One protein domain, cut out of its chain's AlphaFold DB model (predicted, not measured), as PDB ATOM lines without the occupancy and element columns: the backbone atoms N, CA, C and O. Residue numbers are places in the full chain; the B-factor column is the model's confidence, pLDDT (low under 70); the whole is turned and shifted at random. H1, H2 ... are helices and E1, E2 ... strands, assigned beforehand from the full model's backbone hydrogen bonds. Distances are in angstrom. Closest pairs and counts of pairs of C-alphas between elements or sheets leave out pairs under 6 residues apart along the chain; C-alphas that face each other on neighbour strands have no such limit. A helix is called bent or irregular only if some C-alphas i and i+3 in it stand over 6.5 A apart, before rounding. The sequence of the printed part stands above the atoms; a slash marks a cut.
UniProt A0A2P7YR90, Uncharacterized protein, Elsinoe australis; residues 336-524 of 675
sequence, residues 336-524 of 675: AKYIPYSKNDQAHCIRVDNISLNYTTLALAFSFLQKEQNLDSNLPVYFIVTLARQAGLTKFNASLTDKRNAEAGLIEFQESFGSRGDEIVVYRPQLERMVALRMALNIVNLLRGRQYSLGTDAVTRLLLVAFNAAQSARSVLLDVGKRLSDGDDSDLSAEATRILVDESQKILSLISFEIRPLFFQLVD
ATOM      1  N   ALA A 336     201.876  85.430 -46.559       52.34
ATOM      2  CA  ALA A 336     201.536  84.199 -45.835       52.34
ATOM      3  C   ALA A 336     202.479  82.998 -46.066       52.34
ATOM      4  O   ALA A 336     202.085  81.870 -45.779       52.34
ATOM      5  N   LYS A 337     203.689  83.182 -46.619       51.22
ATOM      6  CA  LYS A 337     204.577  82.042 -46.949       51.22
ATOM      7  C   LYS A 337     205.947  82.012 -46.269       51.22
ATOM      8  O   LYS A 337     206.625  81.000 -46.402       51.22
ATOM      9  N   TYR A 338     206.355  83.044 -45.533       50.62
ATOM     10  CA  TYR A 338     207.702  83.084 -44.953       50.62
ATOM     11  C   TYR A 338     207.660  82.948 -43.431       50.62
ATOM     12  O   TYR A 338     207.197  83.829 -42.714       50.62
ATOM     13  N   ILE A 339     208.078  81.752 -43.010       52.28
ATOM     14  CA  ILE A 339     208.130  81.195 -41.654       52.28
ATOM     15  C   ILE A 339     209.263  81.870 -40.846       52.28
ATOM     16  O   ILE A 339     210.205  82.385 -41.452       52.28
ATOM     17  N   PRO A 340     209.162  81.914 -39.501       46.97
ATOM     18  CA  PRO A 340     209.894  82.838 -38.640       46.97
ATOM     19  C   PRO A 340     211.416  82.693 -38.663       46.97
ATOM     20  O   PRO A 340     211.970  81.619 -38.893       46.97
ATOM     21  N   TYR A 341     212.060  83.801 -38.295       53.72
ATOM     22  CA  TYR A 341     213.399  83.857 -37.716       53.72
ATOM     23  C   TYR A 341     213.663  82.704 -36.726       53.72
ATOM     24  O   TYR A 341     212.780  82.281 -35.977       53.72
ATOM     25  N   SER A 342     214.917  82.257 -36.650       49.12
ATOM     26  CA  SER A 342     215.402  81.480 -35.505       49.12
ATOM     27  C   SER A 342     215.146  82.270 -34.210       49.12
ATOM     28  O   SER A 342     215.457  83.460 -34.141       49.12
ATOM     29  N   LYS A 343     214.621  81.601 -33.169       47.53
ATOM     30  CA  LYS A 343     214.335  82.174 -31.835       47.53
ATOM     31  C   LYS A 343     215.516  82.928 -31.194       47.53
ATOM     32  O   LYS A 343     215.295  83.644 -30.226       47.53
ATOM     33  N   ASN A 344     216.737  82.790 -31.712       48.94
ATOM     34  CA  ASN A 344     217.941  83.413 -31.158       48.94
ATOM     35  C   ASN A 344     218.232  84.841 -31.668       48.94
ATOM     36  O   ASN A 344     219.119  85.486 -31.123       48.94
ATOM     37  N   ASP A 345     217.486  85.363 -32.647       51.47
ATOM     38  CA  ASP A 345     217.684  86.712 -33.217       51.47
ATOM     39  C   ASP A 345     216.640  87.737 -32.709       51.47
ATOM     40  O   ASP A 345     216.187  88.622 -33.434       51.47
ATOM     41  N   GLN A 346     216.256  87.651 -31.429       46.94
ATOM     42  CA  GLN A 346     215.280  88.527 -30.741       46.94
ATOM     43  C   GLN A 346     215.640  90.033 -30.695       46.94
ATOM     44  O   GLN A 346     214.977  90.814 -30.014       46.94
ATOM     45  N   ALA A 347     216.666  90.490 -31.413       46.53
ATOM     46  CA  ALA A 347     217.187  91.850 -31.316       46.53
ATOM     47  C   ALA A 347     216.256  92.949 -31.882       46.53
ATOM     48  O   ALA A 347     216.562  94.133 -31.720       46.53
ATOM     49  N   HIS A 348     215.130  92.618 -32.529       55.28
ATOM     50  CA  HIS A 348     214.274  93.605 -33.205       55.28
ATOM     51  C   HIS A 348     212.765  93.380 -32.999       55.28
ATOM     52  O   HIS A 348     212.039  93.180 -33.968       55.28
ATOM     53  N   CYS A 349     212.261  93.475 -31.763       66.44
ATOM     54  CA  CYS A 349     210.810  93.553 -31.530       66.44
ATOM     55  C   CYS A 349     210.221  94.766 -32.284       66.44
ATOM     56  O   CYS A 349     210.579  95.915 -32.012       66.44
ATOM     57  N   ILE A 350     209.349  94.515 -33.268       83.38
ATOM     58  CA  ILE A 350     208.688  95.554 -34.068       83.38
ATOM     59  C   ILE A 350     207.384  95.904 -33.358       83.38
ATOM     60  O   ILE A 350     206.523  95.042 -33.211       83.38
ATOM     61  N   ARG A 351     207.218  97.153 -32.913       88.25
ATOM     62  CA  ARG A 351     206.046  97.568 -32.125       88.25
ATOM     63  C   ARG A 351     205.262  98.703 -32.765       88.25
ATOM     64  O   ARG A 351     205.818  99.562 -33.450       88.25
ATOM     65  N   VAL A 352     203.963  98.706 -32.489       90.00
ATOM     66  CA  VAL A 352     203.031  99.807 -32.754       90.00
ATOM     67  C   VAL A 352     202.308 100.081 -31.445       90.00
ATOM     68  O   VAL A 352     201.486  99.278 -31.009       90.00
ATOM     69  N   ASP A 353     202.637 101.198 -30.801       89.31
ATOM     70  CA  ASP A 353     202.228 101.492 -29.427       89.31
ATOM     71  C   ASP A 353     202.617 100.346 -28.465       89.31
ATOM     72  O   ASP A 353     203.792 100.005 -28.328       89.31
ATOM     73  N   ASN A 354     201.621  99.740 -27.816       88.56
ATOM     74  CA  ASN A 354     201.718  98.599 -26.914       88.56
ATOM     75  C   ASN A 354     201.593  97.236 -27.615       88.56
ATOM     76  O   ASN A 354     201.663  96.214 -26.943       88.56
ATOM     77  N   ILE A 355     201.404  97.202 -28.936       91.00
ATOM     78  CA  ILE A 355     201.207  95.963 -29.692       91.00
ATOM     79  C   ILE A 355     202.533  95.512 -30.314       91.00
ATOM     80  O   ILE A 355     203.128  96.236 -31.122       91.00
ATOM     81  N   SER A 356     202.974  94.301 -29.970       90.06
ATOM     82  CA  SER A 356     204.075  93.608 -30.644       90.06
ATOM     83  C   SER A 356     203.591  93.020 -31.968       90.06
ATOM     84  O   SER A 356     202.599  92.288 -32.036       90.06
ATOM     85  N   LEU A 357     204.306  93.332 -33.045       86.50
ATOM     86  CA  LEU A 357     204.065  92.753 -34.358       86.50
ATOM     87  C   LEU A 357     204.887  91.473 -34.525       86.50
ATOM     88  O   LEU A 357     206.075  91.435 -34.212       86.50
ATOM     89  N   ASN A 358     204.265  90.448 -35.097       78.62
ATOM     90  CA  ASN A 358     204.965  89.256 -35.561       78.62
ATOM     91  C   ASN A 358     205.853  89.612 -36.773       78.62
ATOM     92  O   ASN A 358     205.549  90.549 -37.514       78.62
ATOM     93  N   TYR A 359     206.911  88.842 -37.034       72.38
ATOM     94  CA  TYR A 359     207.878  89.035 -38.127       72.38
ATOM     95  C   TYR A 359     207.325  88.657 -39.512       72.38
ATOM     96  O   TYR A 359     207.965  87.980 -40.313       72.38
ATOM     97  N   THR A 360     206.119  89.120 -39.819       74.69
ATOM     98  CA  THR A 360     205.524  89.012 -41.149       74.69
ATOM     99  C   THR A 360     206.177  89.991 -42.122       74.69
ATOM    100  O   THR A 360     206.768  91.000 -41.728       74.69
ATOM    101  N   THR A 361     205.990  89.763 -43.425       75.38
ATOM    102  CA  THR A 361     206.426  90.690 -44.482       75.38
ATOM    103  C   THR A 361     205.943  92.125 -44.252       75.38
ATOM    104  O   THR A 361     206.659  93.081 -44.545       75.38
ATOM    105  N   LEU A 362     204.736  92.283 -43.698       80.38
ATOM    106  CA  LEU A 362     204.156  93.585 -43.385       80.38
ATOM    107  C   LEU A 362     204.917  94.281 -42.246       80.38
ATOM    108  O   LEU A 362     205.227  95.464 -42.359       80.38
ATOM    109  N   ALA A 363     205.270  93.556 -41.182       80.12
ATOM    110  CA  ALA A 363     206.054  94.106 -40.079       80.12
ATOM    111  C   ALA A 363     207.491  94.445 -40.510       80.12
ATOM    112  O   ALA A 363     207.984  95.529 -40.203       80.12
ATOM    113  N   LEU A 364     208.138  93.578 -41.297       76.44
ATOM    114  CA  LEU A 364     209.477  93.834 -41.842       76.44
ATOM    115  C   LEU A 364     209.501  95.079 -42.736       76.44
ATOM    116  O   LEU A 364     210.357  95.946 -42.565       76.44
ATOM    117  N   ALA A 365     208.538  95.204 -43.654       80.44
ATOM    118  CA  ALA A 365     208.412  96.384 -44.505       80.44
ATOM    119  C   ALA A 365     208.123  97.656 -43.688       80.44
ATOM    120  O   ALA A 365     208.645  98.720 -44.011       80.44
ATOM    121  N   PHE A 366     207.347  97.553 -42.603       83.69
ATOM    122  CA  PHE A 366     207.114  98.665 -41.679       83.69
ATOM    123  C   PHE A 366     208.398  99.100 -40.964       83.69
ATOM    124  O   PHE A 366     208.710 100.289 -40.933       83.69
ATOM    125  N   SER A 367     209.187  98.151 -40.452       80.50
ATOM    126  CA  SER A 367     210.482  98.451 -39.826       80.50
ATOM    127  C   SER A 367     211.465  99.074 -40.821       80.50
ATOM    128  O   SER A 367     212.172 100.024 -40.483       80.50
ATOM    129  N   PHE A 368     211.477  98.593 -42.068       79.12
ATOM    130  CA  PHE A 368     212.285  99.182 -43.134       79.12
ATOM    131  C   PHE A 368     211.880 100.634 -43.411       79.12
ATOM    132  O   PHE A 368     212.736 101.514 -43.380       79.12
ATOM    133  N   LEU A 369     210.578 100.903 -43.579       82.56
ATOM    134  CA  LEU A 369     210.035 102.255 -43.758       82.56
ATOM    135  C   LEU A 369     210.476 103.211 -42.638       82.56
ATOM    136  O   LEU A 369     210.823 104.360 -42.905       82.56
ATOM    137  N   GLN A 370     210.478 102.744 -41.387       82.06
ATOM    138  CA  GLN A 370     210.905 103.548 -40.241       82.06
ATOM    139  C   GLN A 370     212.404 103.889 -40.283       82.06
ATOM    140  O   GLN A 370     212.777 105.011 -39.932       82.06
ATOM    141  N   LYS A 371     213.258 102.951 -40.718       78.31
ATOM    142  CA  LYS A 371     214.724 103.112 -40.770       78.31
ATOM    143  C   LYS A 371     215.215 103.878 -41.999       78.31
ATOM    144  O   LYS A 371     216.206 104.600 -41.916       78.31
ATOM    145  N   GLU A 372     214.560 103.703 -43.142       72.25
ATOM    146  CA  GLU A 372     214.997 104.255 -44.422       72.25
ATOM    147  C   GLU A 372     215.014 105.782 -44.363       72.25
ATOM    148  O   GLU A 372     213.974 106.383 -44.135       72.25
ATOM    149  N   GLN A 373     216.157 106.438 -44.579       68.31
ATOM    150  CA  GLN A 373     216.257 107.906 -44.499       68.31
ATOM    151  C   GLN A 373     215.683 108.606 -45.745       68.31
ATOM    152  O   GLN A 373     215.009 109.629 -45.624       68.31
ATOM    153  N   ASN A 374     215.852 108.000 -46.925       65.75
ATOM    154  CA  ASN A 374     215.376 108.510 -48.214       65.75
ATOM    155  C   ASN A 374     214.209 107.671 -48.745       65.75
ATOM    156  O   ASN A 374     214.366 106.910 -49.697       65.75
ATOM    157  N   LEU A 375     213.042 107.814 -48.112       66.75
ATOM    158  CA  LEU A 375     211.826 107.100 -48.498       66.75
ATOM    159  C   LEU A 375     211.425 107.412 -49.944       66.75
ATOM    160  O   LEU A 375     211.230 108.574 -50.313       66.75
ATOM    161  N   ASP A 376     211.194 106.367 -50.741       72.31
ATOM    162  CA  ASP A 376     210.360 106.521 -51.933       72.31
ATOM    163  C   ASP A 376     208.972 106.994 -51.497       72.31
ATOM    164  O   ASP A 376     208.361 106.399 -50.613       72.31
ATOM    165  N   SER A 377     208.409 107.993 -52.172       69.44
ATOM    166  CA  SER A 377     207.002 108.347 -51.979       69.44
ATOM    167  C   SER A 377     206.031 107.210 -52.332       69.44
ATOM    168  O   SER A 377     204.906 107.219 -51.845       69.44
ATOM    169  N   ASN A 378     206.427 106.234 -53.159       78.00
ATOM    170  CA  ASN A 378     205.550 105.128 -53.568       78.00
ATOM    171  C   ASN A 378     205.424 104.018 -52.517       78.00
ATOM    172  O   ASN A 378     204.345 103.445 -52.367       78.00
ATOM    173  N   LEU A 379     206.498 103.704 -51.790       80.31
ATOM    174  CA  LEU A 379     206.518 102.586 -50.841       80.31
ATOM    175  C   LEU A 379     205.487 102.745 -49.700       80.31
ATOM    176  O   LEU A 379     204.701 101.816 -49.490       80.31
ATOM    177  N   PRO A 380     205.374 103.911 -49.032       85.56
ATOM    178  CA  PRO A 380     204.294 104.198 -48.089       85.56
ATOM    179  C   PRO A 380     202.901 104.000 -48.695       85.56
ATOM    180  O   PRO A 380     202.013 103.450 -48.047       85.56
ATOM    181  N   VAL A 381     202.702 104.391 -49.960       81.75
ATOM    182  CA  VAL A 381     201.419 104.213 -50.655       81.75
ATOM    183  C   VAL A 381     201.120 102.730 -50.853       81.75
ATOM    184  O   VAL A 381     200.017 102.291 -50.538       81.75
ATOM    185  N   TYR A 382     202.088 101.930 -51.309       83.50
ATOM    186  CA  TYR A 382     201.923 100.478 -51.427       83.50
ATOM    187  C   TYR A 382     201.625  99.815 -50.085       83.50
ATOM    188  O   TYR A 382     200.802  98.897 -50.023       83.50
ATOM    189  N   PHE A 383     202.224 100.319 -49.010       86.00
ATOM    190  CA  PHE A 383     201.949  99.858 -47.661       86.00
ATOM    191  C   PHE A 383     200.495 100.129 -47.258       86.00
ATOM    192  O   PHE A 383     199.756  99.196 -46.946       86.00
ATOM    193  N   ILE A 384     200.036 101.381 -47.366       88.62
ATOM    194  CA  ILE A 384     198.652 101.765 -47.043       88.62
ATOM    195  C   ILE A 384     197.655 101.013 -47.946       88.62
ATOM    196  O   ILE A 384     196.615 100.548 -47.476       88.62
ATOM    197  N   VAL A 385     197.971 100.810 -49.231       85.19
ATOM    198  CA  VAL A 385     197.169  99.982 -50.151       85.19
ATOM    199  C   VAL A 385     197.050  98.544 -49.642       85.19
ATOM    200  O   VAL A 385     195.960  97.971 -49.698       85.19
ATOM    201  N   THR A 386     198.142  97.962 -49.152       84.88
ATOM    202  CA  THR A 386     198.175  96.588 -48.631       84.88
ATOM    203  C   THR A 386     197.329  96.459 -47.370       84.88
ATOM    204  O   THR A 386     196.470  95.572 -47.300       84.88
ATOM    205  N   LEU A 387     197.474  97.402 -46.432       87.25
ATOM    206  CA  LEU A 387     196.631  97.501 -45.239       87.25
ATOM    207  C   LEU A 387     195.140  97.620 -45.612       87.25
ATOM    208  O   LEU A 387     194.294  96.914 -45.063       87.25
ATOM    209  N   ALA A 388     194.803  98.436 -46.617       86.50
ATOM    210  CA  ALA A 388     193.422  98.616 -47.083       86.50
ATOM    211  C   ALA A 388     192.836  97.356 -47.758       86.50
ATOM    212  O   ALA A 388     191.617  97.114 -47.731       86.50
ATOM    213  N   ARG A 389     193.692  96.556 -48.408       76.44
ATOM    214  CA  ARG A 389     193.324  95.317 -49.113       76.44
ATOM    215  C   ARG A 389     193.185  94.111 -48.191       76.44
ATOM    216  O   ARG A 389     192.559  93.147 -48.615       76.44
ATOM    217  N   GLN A 390     193.633  94.205 -46.939       68.19
ATOM    218  CA  GLN A 390     193.622  93.114 -45.953       68.19
ATOM    219  C   GLN A 390     194.544  91.942 -46.328       68.19
ATOM    220  O   GLN A 390     194.408  90.875 -45.750       68.19
ATOM    221  N   ALA A 391     195.462  92.109 -47.291       48.88
ATOM    222  CA  ALA A 391     196.217  90.979 -47.839       48.88
ATOM    223  C   ALA A 391     197.141  90.325 -46.799       48.88
ATOM    224  O   ALA A 391     197.304  89.117 -46.844       48.88
ATOM    225  N   GLY A 392     197.680  91.085 -45.841       53.38
ATOM    226  CA  GLY A 392     198.503  90.574 -44.733       53.38
ATOM    227  C   GLY A 392     197.791  90.504 -43.385       53.38
ATOM    228  O   GLY A 392     198.461  90.389 -42.366       53.38
ATOM    229  N   LEU A 393     196.462  90.623 -43.377       70.12
ATOM    230  CA  LEU A 393     195.645  90.433 -42.184       70.12
ATOM    231  C   LEU A 393     194.870  89.129 -42.353       70.12
ATOM    232  O   LEU A 393     194.451  88.772 -43.458       70.12
ATOM    233  N   THR A 394     194.632  88.437 -41.256       71.88
ATOM    234  CA  THR A 394     193.747  87.283 -41.211       71.88
ATOM    235  C   THR A 394     192.387  87.619 -41.835       71.88
ATOM    236  O   THR A 394     191.800  88.709 -41.672       71.88
ATOM    237  N   LYS A 395     191.886  86.676 -42.647       73.06
ATOM    238  CA  LYS A 395     190.562  86.817 -43.267       73.06
ATOM    239  C   LYS A 395     189.546  87.037 -42.149       73.06
ATOM    240  O   LYS A 395     189.641  86.413 -41.103       73.06
ATOM    241  N   PHE A 396     188.578  87.921 -42.386       69.94
ATOM    242  CA  PHE A 396     187.620  88.332 -41.350       69.94
ATOM    243  C   PHE A 396     186.889  87.137 -40.706       69.94
ATOM    244  O   PHE A 396     186.638  87.172 -39.513       69.94
ATOM    245  N   ASN A 397     186.645  86.067 -41.479       68.19
ATOM    246  CA  ASN A 397     186.004  84.822 -41.031       68.19
ATOM    247  C   ASN A 397     186.974  83.619 -41.042       68.19
ATOM    248  O   ASN A 397     186.559  82.499 -41.338       68.19
ATOM    249  N   ALA A 398     188.284  83.832 -40.881       64.62
ATOM    250  CA  ALA A 398     189.244  82.728 -40.883       64.62
ATOM    251  C   ALA A 398     188.989  81.787 -39.697       64.62
ATOM    252  O   ALA A 398     188.891  82.248 -38.563       64.62
ATOM    253  N   SER A 399     188.950  80.473 -39.948       62.34
ATOM    254  CA  SER A 399     189.002  79.499 -38.857       62.34
ATOM    255  C   SER A 399     190.399  79.487 -38.237       62.34
ATOM    256  O   SER A 399     191.392  79.283 -38.946       62.34
ATOM    257  N   LEU A 400     190.463  79.663 -36.918       62.31
ATOM    258  CA  LEU A 400     191.694  79.574 -36.125       62.31
ATOM    259  C   LEU A 400     192.140  78.124 -35.867       62.31
ATOM    260  O   LEU A 400     193.226  77.906 -35.342       62.31
ATOM    261  N   THR A 401     191.342  77.126 -36.268       55.59
ATOM    262  CA  THR A 401     191.700  75.701 -36.135       55.59
ATOM    263  C   THR A 401     192.753  75.235 -37.143       55.59
ATOM    264  O   THR A 401     193.370  74.187 -36.950       55.59
ATOM    265  N   ASP A 402     192.993  75.998 -38.213       54.53
ATOM    266  CA  ASP A 402     194.090  75.724 -39.139       54.53
ATOM    267  C   ASP A 402     195.406  76.199 -38.507       54.53
ATOM    268  O   ASP A 402     195.623  77.400 -38.342       54.53
ATOM    269  N   LYS A 403     196.306  75.261 -38.179       49.72
ATOM    270  CA  LYS A 403     197.628  75.561 -37.600       49.72
ATOM    271  C   LYS A 403     198.416  76.592 -38.419       49.72
ATOM    272  O   LYS A 403     199.155  77.379 -37.837       49.72
ATOM    273  N   ARG A 404     198.217  76.657 -39.745       54.75
ATOM    274  CA  ARG A 404     198.844  77.685 -40.596       54.75
ATOM    275  C   ARG A 404     198.304  79.089 -40.315       54.75
ATOM    276  O   ARG A 404     199.058  80.040 -40.437       54.75
ATOM    277  N   ASN A 405     197.032  79.223 -39.934       53.00
ATOM    278  CA  ASN A 405     196.404  80.496 -39.557       53.00
ATOM    279  C   ASN A 405     196.643  80.861 -38.084       53.00
ATOM    280  O   ASN A 405     196.570  82.035 -37.738       53.00
ATOM    281  N   ALA A 406     196.914  79.878 -37.220       49.69
ATOM    282  CA  ALA A 406     197.227  80.116 -35.810       49.69
ATOM    283  C   ALA A 406     198.602  80.792 -35.623       49.69
ATOM    284  O   ALA A 406     198.746  81.659 -34.763       49.69
ATOM    285  N   GLU A 407     199.585  80.441 -36.464       53.41
ATOM    286  CA  GLU A 407     200.940  81.025 -36.465       53.41
ATOM    287  C   GLU A 407     201.108  82.194 -37.460       53.41
ATOM    288  O   GLU A 407     202.070  82.961 -37.366       53.41
ATOM    289  N   ALA A 408     200.171  82.369 -38.401       61.31
ATOM    290  CA  ALA A 408     200.176  83.462 -39.371       61.31
ATOM    291  C   ALA A 408     199.284  84.625 -38.916       61.31
ATOM    292  O   ALA A 408     198.080  84.485 -38.724       61.31
ATOM    293  N   GLY A 409     199.866  85.814 -38.796       73.75
ATOM    294  CA  GLY A 409     199.131  87.018 -38.425       73.75
ATOM    295  C   GLY A 409     200.069  88.174 -38.130       73.75
ATOM    296  O   GLY A 409     201.260  87.970 -37.908       73.75
ATOM    297  N   LEU A 410     199.540  89.390 -38.147       82.19
ATOM    298  CA  LEU A 410     200.313  90.610 -37.920       82.19
ATOM    299  C   LEU A 410     200.690  90.781 -36.443       82.19
ATOM    300  O   LEU A 410     201.761  91.302 -36.154       82.19
ATOM    301  N   ILE A 411     199.822  90.354 -35.525       86.94
ATOM    302  CA  ILE A 411     199.992  90.566 -34.083       86.94
ATOM    303  C   ILE A 411     200.609  89.325 -33.434       86.94
ATOM    304  O   ILE A 411     200.143  88.199 -33.653       86.94
ATOM    305  N   GLU A 412     201.619  89.552 -32.598       86.81
ATOM    306  CA  GLU A 412     202.075  88.594 -31.591       86.81
ATOM    307  C   GLU A 412     201.179  88.770 -30.347       86.81
ATOM    308  O   GLU A 412     201.226  89.806 -29.683       86.81
ATOM    309  N   PHE A 413     200.297  87.803 -30.067       86.12
ATOM    310  CA  PHE A 413     199.254  87.933 -29.035       86.12
ATOM    311  C   PHE A 413     199.764  87.786 -27.602       86.12
ATOM    312  O   PHE A 413     199.286  88.497 -26.719       86.12
ATOM    313  N   GLN A 414     200.704  86.876 -27.366       85.25
ATOM    314  CA  GLN A 414     201.215  86.589 -26.029       85.25
ATOM    315  C   GLN A 414     202.089  87.744 -25.527       85.25
ATOM    316  O   GLN A 414     201.967  88.166 -24.382       85.25
ATOM    317  N   GLU A 415     202.905  88.338 -26.397       87.06
ATOM    318  CA  GLU A 415     203.669  89.548 -26.101       87.06
ATOM    319  C   GLU A 415     202.779  90.787 -25.960       87.06
ATOM    320  O   GLU A 415     203.058  91.634 -25.113       87.06
ATOM    321  N   SER A 416     201.723  90.915 -26.774       90.25
ATOM    322  CA  SER A 416     200.868  92.116 -26.766       90.25
ATOM    323  C   SER A 416     199.861  92.139 -25.615       90.25
ATOM    324  O   SER A 416     199.565  93.209 -25.086       90.25
ATOM    325  N   PHE A 417     199.313  90.982 -25.237       90.75
ATOM    326  CA  PHE A 417     198.195  90.877 -24.288       90.75
ATOM    327  C   PHE A 417     198.494  89.968 -23.084       90.75
ATOM    328  O   PHE A 417     197.618  89.736 -22.246       90.75
ATOM    329  N   GLY A 418     199.721  89.452 -22.968       88.81
ATOM    330  CA  GLY A 418     200.129  88.573 -21.875       88.81
ATOM    331  C   GLY A 418     199.256  87.322 -21.785       88.81
ATOM    332  O   GLY A 418     198.805  86.778 -22.790       88.81
ATOM    333  N   SER A 419     198.939  86.910 -20.554       87.75
ATOM    334  CA  SER A 419     198.131  85.709 -20.292       87.75
ATOM    335  C   SER A 419     196.696  85.768 -20.829       87.75
ATOM    336  O   SER A 419     196.013  84.751 -20.803       87.75
ATOM    337  N   ARG A 420     196.211  86.942 -21.261       89.75
ATOM    338  CA  ARG A 420     194.883  87.105 -21.880       89.75
ATOM    339  C   ARG A 420     194.919  86.907 -23.397       89.75
ATOM    340  O   ARG A 420     193.869  86.884 -24.034       89.75
ATOM    341  N   GLY A 421     196.109  86.767 -23.990       85.81
ATOM    342  CA  GLY A 421     196.281  86.598 -25.430       85.81
ATOM    343  C   GLY A 421     195.490  85.418 -25.995       85.81
ATOM    344  O   GLY A 421     194.888  85.566 -27.057       85.81
ATOM    345  N   ASP A 422     195.419  84.301 -25.267       84.75
ATOM    346  CA  ASP A 422     194.698  83.094 -25.701       84.75
ATOM    347  C   ASP A 422     193.174  83.274 -25.728       84.75
ATOM    348  O   ASP A 422     192.509  82.722 -26.599       84.75
ATOM    349  N   GLU A 423     192.616  84.090 -24.832       87.19
ATOM    350  CA  GLU A 423     191.182  84.419 -24.818       87.19
ATOM    351  C   GLU A 423     190.826  85.363 -25.978       87.19
ATOM    352  O   GLU A 423     189.814  85.220 -26.666       87.19
ATOM    353  N   ILE A 424     191.697  86.343 -26.222       89.38
ATOM    354  CA  ILE A 424     191.464  87.443 -27.164       89.38
ATOM    355  C   ILE A 424     191.771  87.032 -28.613       89.38
ATOM    356  O   ILE A 424     191.268  87.655 -29.554       89.38
ATOM    357  N   VAL A 425     192.554  85.967 -28.831       86.88
ATOM    358  CA  VAL A 425     192.984  85.514 -30.166       86.88
ATOM    359  C   VAL A 425     191.816  85.245 -31.120       86.88
ATOM    360  O   VAL A 425     191.982  85.384 -32.333       86.88
ATOM    361  N   VAL A 426     190.619  84.941 -30.599       85.19
ATOM    362  CA  VAL A 426     189.403  84.757 -31.409       85.19
ATOM    363  C   VAL A 426     189.025  86.015 -32.207       85.19
ATOM    364  O   VAL A 426     188.472  85.913 -33.300       85.19
ATOM    365  N   TYR A 427     189.411  87.199 -31.719       88.50
ATOM    366  CA  TYR A 427     189.217  88.499 -32.371       88.50
ATOM    367  C   TYR A 427     190.418  88.948 -33.213       88.50
ATOM    368  O   TYR A 427     190.511  90.120 -33.594       88.50
ATOM    369  N   ARG A 428     191.357  88.044 -33.525       88.81
ATOM    370  CA  ARG A 428     192.550  88.357 -34.325       88.81
ATOM    371  C   ARG A 428     192.241  89.142 -35.600       88.81
ATOM    372  O   ARG A 428     192.864  90.189 -35.788       88.81
ATOM    373  N   PRO A 429     191.271  88.752 -36.445       86.25
ATOM    374  CA  PRO A 429     190.973  89.519 -37.649       86.25
ATOM    375  C   PRO A 429     190.551  90.963 -37.356       86.25
ATOM    376  O   PRO A 429     190.911  91.886 -38.096       86.25
ATOM    377  N   GLN A 430     189.772  91.185 -36.304       90.56
ATOM    378  CA  GLN A 430     189.276  92.500 -35.927       90.56
ATOM    379  C   GLN A 430     190.420  93.368 -35.391       90.56
ATOM    380  O   GLN A 430     190.618  94.481 -35.883       90.56
ATOM    381  N   LEU A 431     191.223  92.828 -34.472       91.81
ATOM    382  CA  LEU A 431     192.364  93.519 -33.868       91.81
ATOM    383  C   LEU A 431     193.445  93.855 -34.897       91.81
ATOM    384  O   LEU A 431     193.975  94.962 -34.909       91.81
ATOM    385  N   GLU A 432     193.724  92.967 -35.846       90.31
ATOM    386  CA  GLU A 432     194.692  93.235 -36.912       90.31
ATOM    387  C   GLU A 432     194.267  94.408 -37.812       90.31
ATOM    388  O   GLU A 432     195.105  95.201 -38.244       90.31
ATOM    389  N   ARG A 433     192.961  94.581 -38.061       91.31
ATOM    390  CA  ARG A 433     192.430  95.743 -38.802       91.31
ATOM    391  C   ARG A 433     192.521  97.036 -37.992       91.31
ATOM    392  O   ARG A 433     192.743  98.091 -38.582       91.31
ATOM    393  N   MET A 434     192.381  96.960 -36.671       94.06
ATOM    394  CA  MET A 434     192.594  98.094 -35.767       94.06
ATOM    395  C   MET A 434     194.066  98.520 -35.738       94.06
ATOM    396  O   MET A 434     194.382  99.694 -35.928       94.06
ATOM    397  N   VAL A 435     194.981  97.559 -35.595       93.19
ATOM    398  CA  VAL A 435     196.433  97.796 -35.624       93.19
ATOM    399  C   VAL A 435     196.874  98.343 -36.980       93.19
ATOM    400  O   VAL A 435     197.697  99.254 -37.033       93.19
ATOM    401  N   ALA A 436     196.271  97.881 -38.080       92.62
ATOM    402  CA  ALA A 436     196.521  98.428 -39.409       92.62
ATOM    403  C   ALA A 436     196.247  99.944 -39.495       92.62
ATOM    404  O   ALA A 436     197.008 100.655 -40.152       92.62
ATOM    405  N   LEU A 437     195.215 100.467 -38.820       95.12
ATOM    406  CA  LEU A 437     194.971 101.914 -38.758       95.12
ATOM    407  C   LEU A 437     196.092 102.645 -38.015       95.12
ATOM    408  O   LEU A 437     196.596 103.649 -38.516       95.12
ATOM    409  N   ARG A 438     196.530 102.117 -36.869       94.19
ATOM    410  CA  ARG A 438     197.638 102.697 -36.091       94.19
ATOM    411  C   ARG A 438     198.951 102.695 -36.884       94.19
ATOM    412  O   ARG A 438     199.642 103.707 -36.940       94.19
ATOM    413  N   MET A 439     199.251 101.604 -37.594       92.56
ATOM    414  CA  MET A 439     200.386 101.538 -38.525       92.56
ATOM    415  C   MET A 439     200.285 102.588 -39.632       92.56
ATOM    416  O   MET A 439     201.271 103.261 -39.932       92.56
ATOM    417  N   ALA A 440     199.106 102.738 -40.242       93.38
ATOM    418  CA  ALA A 440     198.890 103.730 -41.287       93.38
ATOM    419  C   ALA A 440     199.105 105.154 -40.753       93.38
ATOM    420  O   ALA A 440     199.821 105.922 -41.388       93.38
ATOM    421  N   LEU A 441     198.574 105.486 -39.571       93.56
ATOM    422  CA  LEU A 441     198.799 106.776 -38.909       93.56
ATOM    423  C   LEU A 441     200.283 107.024 -38.605       93.56
ATOM    424  O   LEU A 441     200.785 108.108 -38.892       93.56
ATOM    425  N   ASN A 442     201.020 106.012 -38.135       91.88
ATOM    426  CA  ASN A 442     202.469 106.120 -37.932       91.88
ATOM    427  C   ASN A 442     203.217 106.432 -39.233       91.88
ATOM    428  O   ASN A 442     204.120 107.266 -39.238       91.88
ATOM    429  N   ILE A 443     202.819 105.817 -40.351       90.69
ATOM    430  CA  ILE A 443     203.383 106.129 -41.673       90.69
ATOM    431  C   ILE A 443     203.045 107.561 -42.084       90.69
ATOM    432  O   ILE A 443     203.917 108.269 -42.583       90.69
ATOM    433  N   VAL A 444     201.809 108.016 -41.868       90.88
ATOM    434  CA  VAL A 444     201.428 109.405 -42.158       90.88
ATOM    435  C   VAL A 444     202.276 110.380 -41.341       90.88
ATOM    436  O   VAL A 444     202.816 111.330 -41.902       90.88
ATOM    437  N   ASN A 445     202.445 110.131 -40.045       89.50
ATOM    438  CA  ASN A 445     203.253 110.972 -39.165       89.50
ATOM    439  C   ASN A 445     204.729 110.980 -39.582       89.50
ATOM    440  O   ASN A 445     205.348 112.043 -39.620       89.50
ATOM    441  N   LEU A 446     205.269 109.828 -39.991       87.81
ATOM    442  CA  LEU A 446     206.615 109.721 -40.553       87.81
ATOM    443  C   LEU A 446     206.774 110.570 -41.821       87.81
ATOM    444  O   LEU A 446     207.764 111.286 -41.965       87.81
ATOM    445  N   LEU A 447     205.798 110.517 -42.733       86.25
ATOM    446  CA  LEU A 447     205.811 111.316 -43.959       86.25
ATOM    447  C   LEU A 447     205.724 112.811 -43.667       86.25
ATOM    448  O   LEU A 447     206.499 113.582 -44.229       86.25
ATOM    449  N   ARG A 448     204.848 113.215 -42.742       84.88
ATOM    450  CA  ARG A 448     204.713 114.609 -42.303       84.88
ATOM    451  C   ARG A 448     205.994 115.137 -41.669       84.88
ATOM    452  O   ARG A 448     206.434 116.222 -42.032       84.88
ATOM    453  N   GLY A 449     206.627 114.355 -40.791       84.75
ATOM    454  CA  GLY A 449     207.911 114.707 -40.175       84.75
ATOM    455  C   GLY A 449     209.035 114.913 -41.195       84.75
ATOM    456  O   GLY A 449     209.989 115.635 -40.931       84.75
ATOM    457  N   ARG A 450     208.893 114.330 -42.390       83.81
ATOM    458  CA  ARG A 450     209.820 114.468 -43.520       83.81
ATOM    459  C   ARG A 450     209.314 115.402 -44.622       83.81
ATOM    460  O   ARG A 450     209.885 115.418 -45.705       83.81
ATOM    461  N   GLN A 451     208.245 116.158 -44.361       82.69
ATOM    462  CA  GLN A 451     207.631 117.104 -45.301       82.69
ATOM    463  C   GLN A 451     207.154 116.469 -46.624       82.69
ATOM    464  O   GLN A 451     207.044 117.142 -47.648       82.69
ATOM    465  N   TYR A 452     206.822 115.175 -46.614       79.75
ATOM    466  CA  TYR A 452     206.159 114.522 -47.739       79.75
ATOM    467  C   TYR A 452     204.643 114.681 -47.639       79.75
ATOM    468  O   TYR A 452     204.033 114.357 -46.619       79.75
ATOM    469  N   SER A 453     204.017 115.121 -48.732       76.31
ATOM    470  CA  SER A 453     202.561 115.172 -48.852       76.31
ATOM    471  C   SER A 453     201.987 113.844 -49.350       76.31
ATOM    472  O   SER A 453     202.581 113.133 -50.167       76.31
ATOM    473  N   LEU A 454     200.795 113.505 -48.859       82.19
ATOM    474  CA  LEU A 454     200.030 112.360 -49.343       82.19
ATOM    475  C   LEU A 454     199.224 112.764 -50.579       82.19
ATOM    476  O   LEU A 454     198.505 113.757 -50.571       82.19
ATOM    477  N   GLY A 455     199.313 111.965 -51.642       81.25
ATOM    478  CA  GLY A 455     198.440 112.119 -52.807       81.25
ATOM    479  C   GLY A 455     197.015 111.614 -52.545       81.25
ATOM    480  O   GLY A 455     196.771 110.846 -51.613       81.25
ATOM    481  N   THR A 456     196.079 111.962 -53.435       84.56
ATOM    482  CA  THR A 456     194.648 111.612 -53.308       84.56
ATOM    483  C   THR A 456     194.393 110.108 -53.169       84.56
ATOM    484  O   THR A 456     193.549 109.702 -52.371       84.56
ATOM    485  N   ASP A 457     195.121 109.260 -53.910       84.19
ATOM    486  CA  ASP A 457     194.981 107.798 -53.791       84.19
ATOM    487  C   ASP A 457     195.433 107.310 -52.409       84.19
ATOM    488  O   ASP A 457     194.713 106.547 -51.775       84.19
ATOM    489  N   ALA A 458     196.554 107.816 -51.890       87.31
ATOM    490  CA  ALA A 458     197.060 107.435 -50.574       87.31
ATOM    491  C   ALA A 458     196.068 107.794 -49.458       87.31
ATOM    492  O   ALA A 458     195.770 106.952 -48.610       87.31
ATOM    493  N   VAL A 459     195.483 108.997 -49.508       92.00
ATOM    494  CA  VAL A 459     194.449 109.415 -48.546       92.00
ATOM    495  C   VAL A 459     193.174 108.586 -48.705       92.00
ATOM    496  O   VAL A 459     192.611 108.127 -47.716       92.00
ATOM    497  N   THR A 460     192.758 108.283 -49.938       92.69
ATOM    498  CA  THR A 460     191.626 107.372 -50.184       92.69
ATOM    499  C   THR A 460     191.870 106.000 -49.547       92.69
ATOM    500  O   THR A 460     190.965 105.416 -48.954       92.69
ATOM    501  N   ARG A 461     193.093 105.463 -49.637       92.69
ATOM    502  CA  ARG A 461     193.456 104.175 -49.025       92.69
ATOM    503  C   ARG A 461     193.522 104.263 -47.504       92.69
ATOM    504  O   ARG A 461     193.043 103.336 -46.864       92.69
ATOM    505  N   LEU A 462     194.028 105.361 -46.944       94.88
ATOM    506  CA  LEU A 462     194.008 105.623 -45.502       94.88
ATOM    507  C   LEU A 462     192.573 105.611 -44.960       94.88
ATOM    508  O   LEU A 462     192.292 104.902 -44.000       94.88
ATOM    509  N   LEU A 463     191.644 106.301 -45.632       96.62
ATOM    510  CA  LEU A 463     190.221 106.301 -45.278       96.62
ATOM    511  C   LEU A 463     189.602 104.898 -45.367       96.62
ATOM    512  O   LEU A 463     188.768 104.534 -44.544       96.62
ATOM    513  N   LEU A 464     190.028 104.069 -46.326       94.88
ATOM    514  CA  LEU A 464     189.602 102.667 -46.399       94.88
ATOM    515  C   LEU A 464     190.185 101.803 -45.268       94.88
ATOM    516  O   LEU A 464     189.499 100.890 -44.807       94.88
ATOM    517  N   VAL A 465     191.423 102.056 -44.829       95.06
ATOM    518  CA  VAL A 465     191.998 101.412 -43.634       95.06
ATOM    519  C   VAL A 465     191.183 101.802 -42.402       95.06
ATOM    520  O   VAL A 465     190.732 100.917 -41.679       95.06
ATOM    521  N   ALA A 466     190.918 103.097 -42.220       96.69
ATOM    522  CA  ALA A 466     190.117 103.618 -41.116       96.69
ATOM    523  C   ALA A 466     188.688 103.051 -41.119       96.69
ATOM    524  O   ALA A 466     188.234 102.544 -40.099       96.69
ATOM    525  N   PHE A 467     188.023 102.998 -42.278       95.56
ATOM    526  CA  PHE A 467     186.721 102.343 -42.435       95.56
ATOM    527  C   PHE A 467     186.746 100.866 -42.005       95.56
ATOM    528  O   PHE A 467     185.861 100.412 -41.283       95.56
ATOM    529  N   ASN A 468     187.762 100.100 -42.430       93.19
ATOM    530  CA  ASN A 468     187.896  98.692 -42.044       93.19
ATOM    531  C   ASN A 468     188.130  98.523 -40.531       93.19
ATOM    532  O   ASN A 468     187.639  97.555 -39.946       93.19
ATOM    533  N   ALA A 469     188.886  99.433 -39.914       94.50
ATOM    534  CA  ALA A 469     189.141  99.446 -38.477       94.50
ATOM    535  C   ALA A 469     187.865  99.788 -37.690       94.50
ATOM    536  O   ALA A 469     187.506  99.039 -36.786       94.50
ATOM    537  N   ALA A 470     187.122 100.821 -38.107       95.19
ATOM    538  CA  ALA A 470     185.825 101.205 -37.536       95.19
ATOM    539  C   ALA A 470     184.828 100.043 -37.556       95.19
ATOM    540  O   ALA A 470     184.198  99.705 -36.554       95.19
ATOM    541  N   GLN A 471     184.731  99.387 -38.715       92.56
ATOM    542  CA  GLN A 471     183.886  98.219 -38.917       92.56
ATOM    543  C   GLN A 471     184.257  97.083 -37.951       92.56
ATOM    544  O   GLN A 471     183.378  96.415 -37.412       92.56
ATOM    545  N   SER A 472     185.555  96.869 -37.729       92.50
ATOM    546  CA  SER A 472     186.054  95.821 -36.834       92.50
ATOM    547  C   SER A 472     185.781  96.151 -35.369       92.50
ATOM    548  O   SER A 472     185.292  95.290 -34.648       92.50
ATOM    549  N   ALA A 473     186.000  97.401 -34.958       95.06
ATOM    550  CA  ALA A 473     185.677  97.893 -33.620       95.06
ATOM    551  C   ALA A 473     184.206  97.718 -33.268       95.06
ATOM    552  O   ALA A 473     183.880  97.180 -32.214       95.06
ATOM    553  N   ARG A 474     183.302  98.069 -34.182       92.69
ATOM    554  CA  ARG A 474     181.869  97.835 -33.972       92.69
ATOM    555  C   ARG A 474     181.527  96.362 -33.848       92.69
ATOM    556  O   ARG A 474     180.737  96.001 -32.985       92.69
ATOM    557  N   SER A 475     182.117  95.524 -34.697       91.06
ATOM    558  CA  SER A 475     181.893  94.081 -34.636       91.06
ATOM    559  C   SER A 475     182.287  93.506 -33.277       91.06
ATOM    560  O   SER A 475     181.540  92.692 -32.749       91.06
ATOM    561  N   VAL A 476     183.422  93.935 -32.716       93.00
ATOM    562  CA  VAL A 476     183.874  93.512 -31.382       93.00
ATOM    563  C   VAL A 476     182.910  94.005 -30.305       93.00
ATOM    564  O   VAL A 476     182.432  93.201 -29.517       93.00
ATOM    565  N   LEU A 477     182.563  95.297 -30.303       93.75
ATOM    566  CA  LEU A 477     181.660  95.873 -29.297       93.75
ATOM    567  C   LEU A 477     180.277  95.208 -29.288       93.75
ATOM    568  O   LEU A 477     179.717  94.979 -28.221       93.75
ATOM    569  N   LEU A 478     179.733  94.887 -30.464       91.06
ATOM    570  CA  LEU A 478     178.447  94.201 -30.581       91.06
ATOM    571  C   LEU A 478     178.522  92.753 -30.094       91.06
ATOM    572  O   LEU A 478     177.613  92.310 -29.400       91.06
ATOM    573  N   ASP A 479     179.575  92.021 -30.459       89.06
ATOM    574  CA  ASP A 479     179.745  90.627 -30.039       89.06
ATOM    575  C   ASP A 479     179.939  90.527 -28.522       89.06
ATOM    576  O   ASP A 479     179.225  89.788 -27.850       89.06
ATOM    577  N   VAL A 480     180.829  91.354 -27.966       90.19
ATOM    578  CA  VAL A 480     181.051  91.456 -26.518       90.19
ATOM    579  C   VAL A 480     179.767  91.875 -25.795       90.19
ATOM    580  O   VAL A 480     179.407  91.271 -24.790       90.19
ATOM    581  N   GLY A 481     179.033  92.861 -26.320       88.44
ATOM    582  CA  GLY A 481     177.770  93.314 -25.733       88.44
ATOM    583  C   GLY A 481     176.684  92.232 -25.705       88.44
ATOM    584  O   GLY A 481     175.962  92.122 -24.713       88.44
ATOM    585  N   LYS A 482     176.588  91.406 -26.757       86.25
ATOM    586  CA  LYS A 482     175.665  90.260 -26.801       86.25
ATOM    587  C   LYS A 482     176.034  89.206 -25.765       86.25
ATOM    588  O   LYS A 482     175.183  88.848 -24.963       86.25
ATOM    589  N   ARG A 483     177.307  88.802 -25.707       81.69
ATOM    590  CA  ARG A 483     177.801  87.824 -24.717       81.69
ATOM    591  C   ARG A 483     177.508  88.256 -23.280       81.69
ATOM    592  O   ARG A 483     177.055  87.449 -22.480       81.69
ATOM    593  N   LEU A 484     177.698  89.542 -22.974       81.94
ATOM    594  CA  LEU A 484     177.366  90.103 -21.659       81.94
ATOM    595  C   LEU A 484     175.858  90.086 -21.360       81.94
ATOM    596  O   LEU A 484     175.475  89.997 -20.197       81.94
ATOM    597  N   SER A 485     175.008  90.198 -22.386       81.94
ATOM    598  CA  SER A 485     173.546  90.234 -22.240       81.94
ATOM    599  C   SER A 485     172.929  88.840 -22.134       81.94
ATOM    600  O   SER A 485     171.980  88.653 -21.374       81.94
ATOM    601  N   ASP A 486     173.473  87.867 -22.869       76.88
ATOM    602  CA  ASP A 486     172.942  86.502 -22.953       76.88
ATOM    603  C   ASP A 486     173.288  85.646 -21.716       76.88
ATOM    604  O   ASP A 486     172.792  84.530 -21.581       76.88
ATOM    605  N   GLY A 487     174.100  86.169 -20.783       64.62
ATOM    606  CA  GLY A 487     174.501  85.461 -19.560       64.62
ATOM    607  C   GLY A 487     175.320  84.196 -19.829       64.62
ATOM    608  O   GLY A 487     175.425  83.341 -18.951       64.62
ATOM    609  N   ASP A 488     175.858  84.076 -21.045       57.38
ATOM    610  CA  ASP A 488     176.666  82.950 -21.487       57.38
ATOM    611  C   ASP A 488     177.959  82.924 -20.656       57.38
ATOM    612  O   ASP A 488     178.594  83.967 -20.464       57.38
ATOM    613  N   ASP A 489     178.326  81.752 -20.132       53.19
ATOM    614  CA  ASP A 489     179.537  81.527 -19.330       53.19
ATOM    615  C   ASP A 489     180.754  81.689 -20.254       53.19
ATOM    616  O   ASP A 489     181.245  80.747 -20.874       53.19
ATOM    617  N   SER A 490     181.125  82.944 -20.507       57.47
ATOM    618  CA  SER A 490     181.984  83.308 -21.622       57.47
ATOM    619  C   SER A 490     183.424  82.884 -21.360       57.47
ATOM    620  O   SER A 490     183.991  83.249 -20.334       57.47
ATOM    621  N   ASP A 491     184.068  82.278 -22.359       69.00
ATOM    622  CA  ASP A 491     185.526  82.058 -22.426       69.00
ATOM    623  C   ASP A 491     186.378  83.351 -22.267       69.00
ATOM    624  O   ASP A 491     187.604  83.304 -22.360       69.00
ATOM    625  N   LEU A 492     185.754  84.522 -22.067       83.38
ATOM    626  CA  LEU A 492     186.390  85.825 -21.890       83.38
ATOM    627  C   LEU A 492     186.298  86.287 -20.433       83.38
ATOM    628  O   LEU A 492     185.225  86.535 -19.889       83.38
ATOM    629  N   SER A 493     187.449  86.523 -19.819       89.00
ATOM    630  CA  SER A 493     187.550  87.202 -18.531       89.00
ATOM    631  C   SER A 493     187.074  88.661 -18.604       89.00
ATOM    632  O   SER A 493     187.080  89.302 -19.661       89.00
ATOM    633  N   ALA A 494     186.723  89.235 -17.448       88.06
ATOM    634  CA  ALA A 494     186.380  90.658 -17.335       88.06
ATOM    635  C   ALA A 494     187.514  91.572 -17.845       88.06
ATOM    636  O   ALA A 494     187.259  92.605 -18.462       88.06
ATOM    637  N   GLU A 495     188.768  91.163 -17.637       90.56
ATOM    638  CA  GLU A 495     189.936  91.889 -18.132       90.56
ATOM    639  C   GLU A 495     190.066  91.801 -19.659       90.56
ATOM    640  O   GLU A 495     190.270  92.823 -20.312       90.56
ATOM    641  N   ALA A 496     189.890  90.613 -20.252       90.88
ATOM    642  CA  ALA A 496     189.899  90.450 -21.707       90.88
ATOM    643  C   ALA A 496     188.777  91.260 -22.376       90.88
ATOM    644  O   ALA A 496     188.995  91.923 -23.392       90.88
ATOM    645  N   THR A 497     187.598  91.272 -21.752       92.31
ATOM    646  CA  THR A 497     186.458  92.102 -22.152       92.31
ATOM    647  C   THR A 497     186.818  93.585 -22.134       92.31
ATOM    648  O   THR A 497     186.596  94.281 -23.125       92.31
ATOM    649  N   ARG A 498     187.431  94.071 -21.046       93.44
ATOM    650  CA  ARG A 498     187.876  95.464 -20.929       93.44
ATOM    651  C   ARG A 498     188.870  95.837 -22.030       93.44
ATOM    652  O   ARG A 498     188.659  96.837 -22.704       93.44
ATOM    653  N   ILE A 499     189.885  95.003 -22.272       93.69
ATOM    654  CA  ILE A 499     190.882  95.229 -23.334       93.69
ATOM    655  C   ILE A 499     190.199  95.384 -24.701       93.69
ATOM    656  O   ILE A 499     190.489  96.328 -25.433       93.69
ATOM    657  N   LEU A 500     189.274  94.483 -25.044       94.50
ATOM    658  CA  LEU A 500     188.555  94.507 -26.322       94.50
ATOM    659  C   LEU A 500     187.680  95.754 -26.489       94.50
ATOM    660  O   LEU A 500     187.640  96.341 -27.578       94.50
ATOM    661  N   VAL A 501     186.980  96.156 -25.425       95.75
ATOM    662  CA  VAL A 501     186.135  97.354 -25.415       95.75
ATOM    663  C   VAL A 501     186.989  98.612 -25.560       95.75
ATOM    664  O   VAL A 501     186.715  99.415 -26.454       95.75
ATOM    665  N   ASP A 502     188.047  98.747 -24.761       95.25
ATOM    666  CA  ASP A 502     188.939  99.911 -24.761       95.25
ATOM    667  C   ASP A 502     189.638 100.078 -26.118       95.25
ATOM    668  O   ASP A 502     189.635 101.167 -26.702       95.25
ATOM    669  N   GLU A 503     190.177  98.991 -26.679       94.19
ATOM    670  CA  GLU A 503     190.808  98.991 -28.001       94.19
ATOM    671  C   GLU A 503     189.820  99.396 -29.105       94.19
ATOM    672  O   GLU A 503     190.148 100.201 -29.983       94.19
ATOM    673  N   SER A 504     188.581  98.906 -29.036       96.50
ATOM    674  CA  SER A 504     187.538  99.238 -30.009       96.50
ATOM    675  C   SER A 504     187.084 100.694 -29.904       96.50
ATOM    676  O   SER A 504     186.976 101.382 -30.922       96.50
ATOM    677  N   GLN A 505     186.845 101.192 -28.690       96.88
ATOM    678  CA  GLN A 505     186.444 102.580 -28.455       96.88
ATOM    679  C   GLN A 505     187.538 103.557 -28.882       96.88
ATOM    680  O   GLN A 505     187.245 104.532 -29.577       96.88
ATOM    681  N   LYS A 506     188.805 103.255 -28.569       96.06
ATOM    682  CA  LYS A 506     189.957 104.050 -29.010       96.06
ATOM    683  C   LYS A 506     190.054 104.127 -30.534       96.06
ATOM    684  O   LYS A 506     190.395 105.166 -31.085       96.06
ATOM    685  N   ILE A 507     189.736 103.052 -31.252       96.06
ATOM    686  CA  ILE A 507     189.752 103.065 -32.723       96.06
ATOM    687  C   ILE A 507     188.646 103.949 -33.298       96.06
ATOM    688  O   ILE A 507     188.892 104.676 -34.260       96.06
ATOM    689  N   LEU A 508     187.449 103.917 -32.712       96.44
ATOM    690  CA  LEU A 508     186.362 104.806 -33.121       96.44
ATOM    691  C   LEU A 508     186.705 106.272 -32.818       96.44
ATOM    692  O   LEU A 508     186.496 107.125 -33.677       96.44
ATOM    693  N   SER A 509     187.317 106.558 -31.664       96.56
ATOM    694  CA  SER A 509     187.743 107.918 -31.313       96.56
ATOM    695  C   SER A 509     188.859 108.435 -32.226       96.56
ATOM    696  O   SER A 509     188.822 109.595 -32.633       96.56
ATOM    697  N   LEU A 510     189.816 107.589 -32.631       96.75
ATOM    698  CA  LEU A 510     190.860 107.956 -33.599       96.75
ATOM    699  C   LEU A 510     190.273 108.440 -34.933       96.75
ATOM    700  O   LEU A 510     190.877 109.276 -35.603       96.75
ATOM    701  N   ILE A 511     189.100 107.953 -35.341       96.06
ATOM    702  CA  ILE A 511     188.479 108.416 -36.586       96.06
ATOM    703  C   ILE A 511     188.054 109.880 -36.459       96.06
ATOM    704  O   ILE A 511     188.389 110.685 -37.327       96.06
ATOM    705  N   SER A 512     187.388 110.231 -35.363       95.31
ATOM    706  CA  SER A 512     186.869 111.583 -35.149       95.31
ATOM    707  C   SER A 512     187.931 112.599 -34.740       95.31
ATOM    708  O   SER A 512     187.864 113.753 -35.162       95.31
ATOM    709  N   PHE A 513     188.927 112.187 -33.953       95.81
ATOM    710  CA  PHE A 513     189.922 113.108 -33.395       95.81
ATOM    711  C   PHE A 513     191.242 113.155 -34.167       95.81
ATOM    712  O   PHE A 513     191.938 114.158 -34.078       95.81
ATOM    713  N   GLU A 514     191.572 112.132 -34.961       95.38
ATOM    714  CA  GLU A 514     192.812 112.115 -35.750       95.38
ATOM    715  C   GLU A 514     192.527 112.089 -37.254       95.38
ATOM    716  O   GLU A 514     192.984 112.964 -37.988       95.38
ATOM    717  N   ILE A 515     191.740 111.123 -37.746       96.94
ATOM    718  CA  ILE A 515     191.519 110.946 -39.194       96.94
ATOM    719  C   ILE A 515     190.720 112.101 -39.796       96.94
ATOM    720  O   ILE A 515     191.089 112.580 -40.869       96.94
ATOM    721  N   ARG A 516     189.645 112.549 -39.141       96.25
ATOM    722  CA  ARG A 516     188.823 113.671 -39.613       96.25
ATOM    723  C   ARG A 516     189.640 114.973 -39.701       96.25
ATOM    724  O   ARG A 516     189.741 115.495 -40.813       96.25
ATOM    725  N   PRO A 517     190.306 115.459 -38.631       95.38
ATOM    726  CA  PRO A 517     191.152 116.651 -38.725       95.38
ATOM    727  C   PRO A 517     192.287 116.500 -39.738       95.38
ATOM    728  O   PRO A 517     192.541 117.417 -40.515       95.38
ATOM    729  N   LEU A 518     192.935 115.330 -39.792       93.19
ATOM    730  CA  LEU A 518     193.980 115.049 -40.776       93.19
ATOM    731  C   LEU A 518     193.454 115.152 -42.214       93.19
ATOM    732  O   LEU A 518     194.125 115.724 -43.068       93.19
ATOM    733  N   PHE A 519     192.274 114.596 -42.502       94.62
ATOM    734  CA  PHE A 519     191.658 114.675 -43.825       94.62
ATOM    735  C   PHE A 519     191.439 116.131 -44.244       94.62
ATOM    736  O   PHE A 519     191.869 116.508 -45.336       94.62
ATOM    737  N   PHE A 520     190.828 116.946 -43.382       92.88
ATOM    738  CA  PHE A 520     190.574 118.351 -43.694       92.88
ATOM    739  C   PHE A 520     191.872 119.150 -43.794       92.88
ATOM    740  O   PHE A 520     192.038 119.877 -44.765       92.88
ATOM    741  N   GLN A 521     192.851 118.916 -42.915       90.00
ATOM    742  CA  GLN A 521     194.181 119.528 -43.016       90.00
ATOM    743  C   GLN A 521     194.883 119.217 -44.350       90.00
ATOM    744  O   GLN A 521     195.612 120.052 -44.876       90.00
ATOM    745  N   LEU A 522     194.711 118.008 -44.891       87.62
ATOM    746  CA  LEU A 522     195.328 117.607 -46.161       87.62
ATOM    747  C   LEU A 522     194.626 118.202 -47.388       87.62
ATOM    748  O   LEU A 522     195.243 118.308 -48.450       87.62
ATOM    749  N   VAL A 523     193.338 118.521 -47.273       87.56
ATOM    750  CA  VAL A 523     192.530 119.078 -48.363       87.56
ATOM    751  C   VAL A 523     192.610 120.603 -48.380       87.56
ATOM    752  O   VAL A 523     192.762 121.188 -49.456       87.56
ATOM    753  N   ASP A 524     192.550 121.228 -47.209       83.50
ATOM    754  CA  ASP A 524     192.498 122.676 -47.047       83.50
ATOM    755  C   ASP A 524     193.825 123.342 -47.433       83.50
ATOM    756  O   ASP A 524     194.909 122.772 -47.255       83.50
TER     757      ASP A 524
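This is residues 336 to 524 of the 675 residues of an uncharacterized protein of Elsinoe australis (UniProt A0A2P7YR90). Three long helices, H4, H5 and H6, pack side by side as a triangle, and a shorter helical hairpin, H1 and H2, packs on H4, with H2 also reaching H5. A tiny two-stranded hairpin, E1 and E2, packs on H4 near H1, H3 lies off to one side among loops, and residues 342 to 347 stick out. H1, H2, H4, H5 and H6 make an up-and-down bundle, each helix running against the one before it in the chain. The printed part has 189 residues, with six named helices and two named strands that follow along the chain as E1 E2 H1 H2 H3 H4 H5 H6; the class is mostly helix, and the two strands are antiparallel. It is compact, with a radius of gyration of the C-alphas of 17.0 A, and only just flat, with spans of 52 by 43 by 24 A.

Strand E1 is residues 350 to 352, starting at C-alpha 350 (208.688, 95.554, -34.068), and E2 is residues 355 to 357. H1 is residues 361 to 371, 15.4 A long, and H2 is residues 378 to 389, 16.3 A. H3 is residues 403 to 407. H4, residues 413 to 449, measures 30.3 A; it has a kink of 141 degrees near residue 423 and is irregular, with C-alphas 416 and 419 9.5 A apart. H5, residues 456 to 486, measures 45.0 A. H6, residues 494 to 523, measures 42.5 A and ends at C-alpha 523 (192.530, 119.078, -48.363).

E1 and E2 form a hairpin, with N 352 and O 355 2.9 A apart and N 357 and O 350 2.8 A apart, both within hydrogen-bond range. The closest C-alphas of E2 and H4 are those of Ile 355 and Ser 416, 4.8 A apart. H4 is the hub, touching four helices. It forms a helical hairpin with H5 at a shallow tilt of 25 degrees, closest at the C-alphas of Met 434 and Ala 469, 4.6 A. H5 and H6 form another, also at 25 degrees, with the C-alphas of Ala 473 and Ser 504 4.3 A apart. H4 touches H6 with residues 420 to 434, the same way at a shallow tilt of 14 degrees, closest at the C-alphas of Arg 420 and Ala 496, 6.0 A. H2 touches H5, closest at the C-alphas of Ala 388 and Val 465, 4.7 A. H1 and H4 only just touch, with 3 pairs of C-alphas within 8 A, the closest being Gln 370 and Leu 446, 7.5 A. H3 touches no helix. In H1, H2, H3 and H5 every O i to N i+4 pair is within hydrogen-bond range; in H4 it is 23 of 33 and in H6 23 of 26.

The C-alphas farthest apart, those of Asn 374 and Gly 487, are 55.0 A from each other. The printed part has no cut, and the link from H2 to H3, 13 residues, is long. The mean pLDDT of the printed part is 81.5; 39 residues are under 70, among them residues 336 to 349 and 396 to 408.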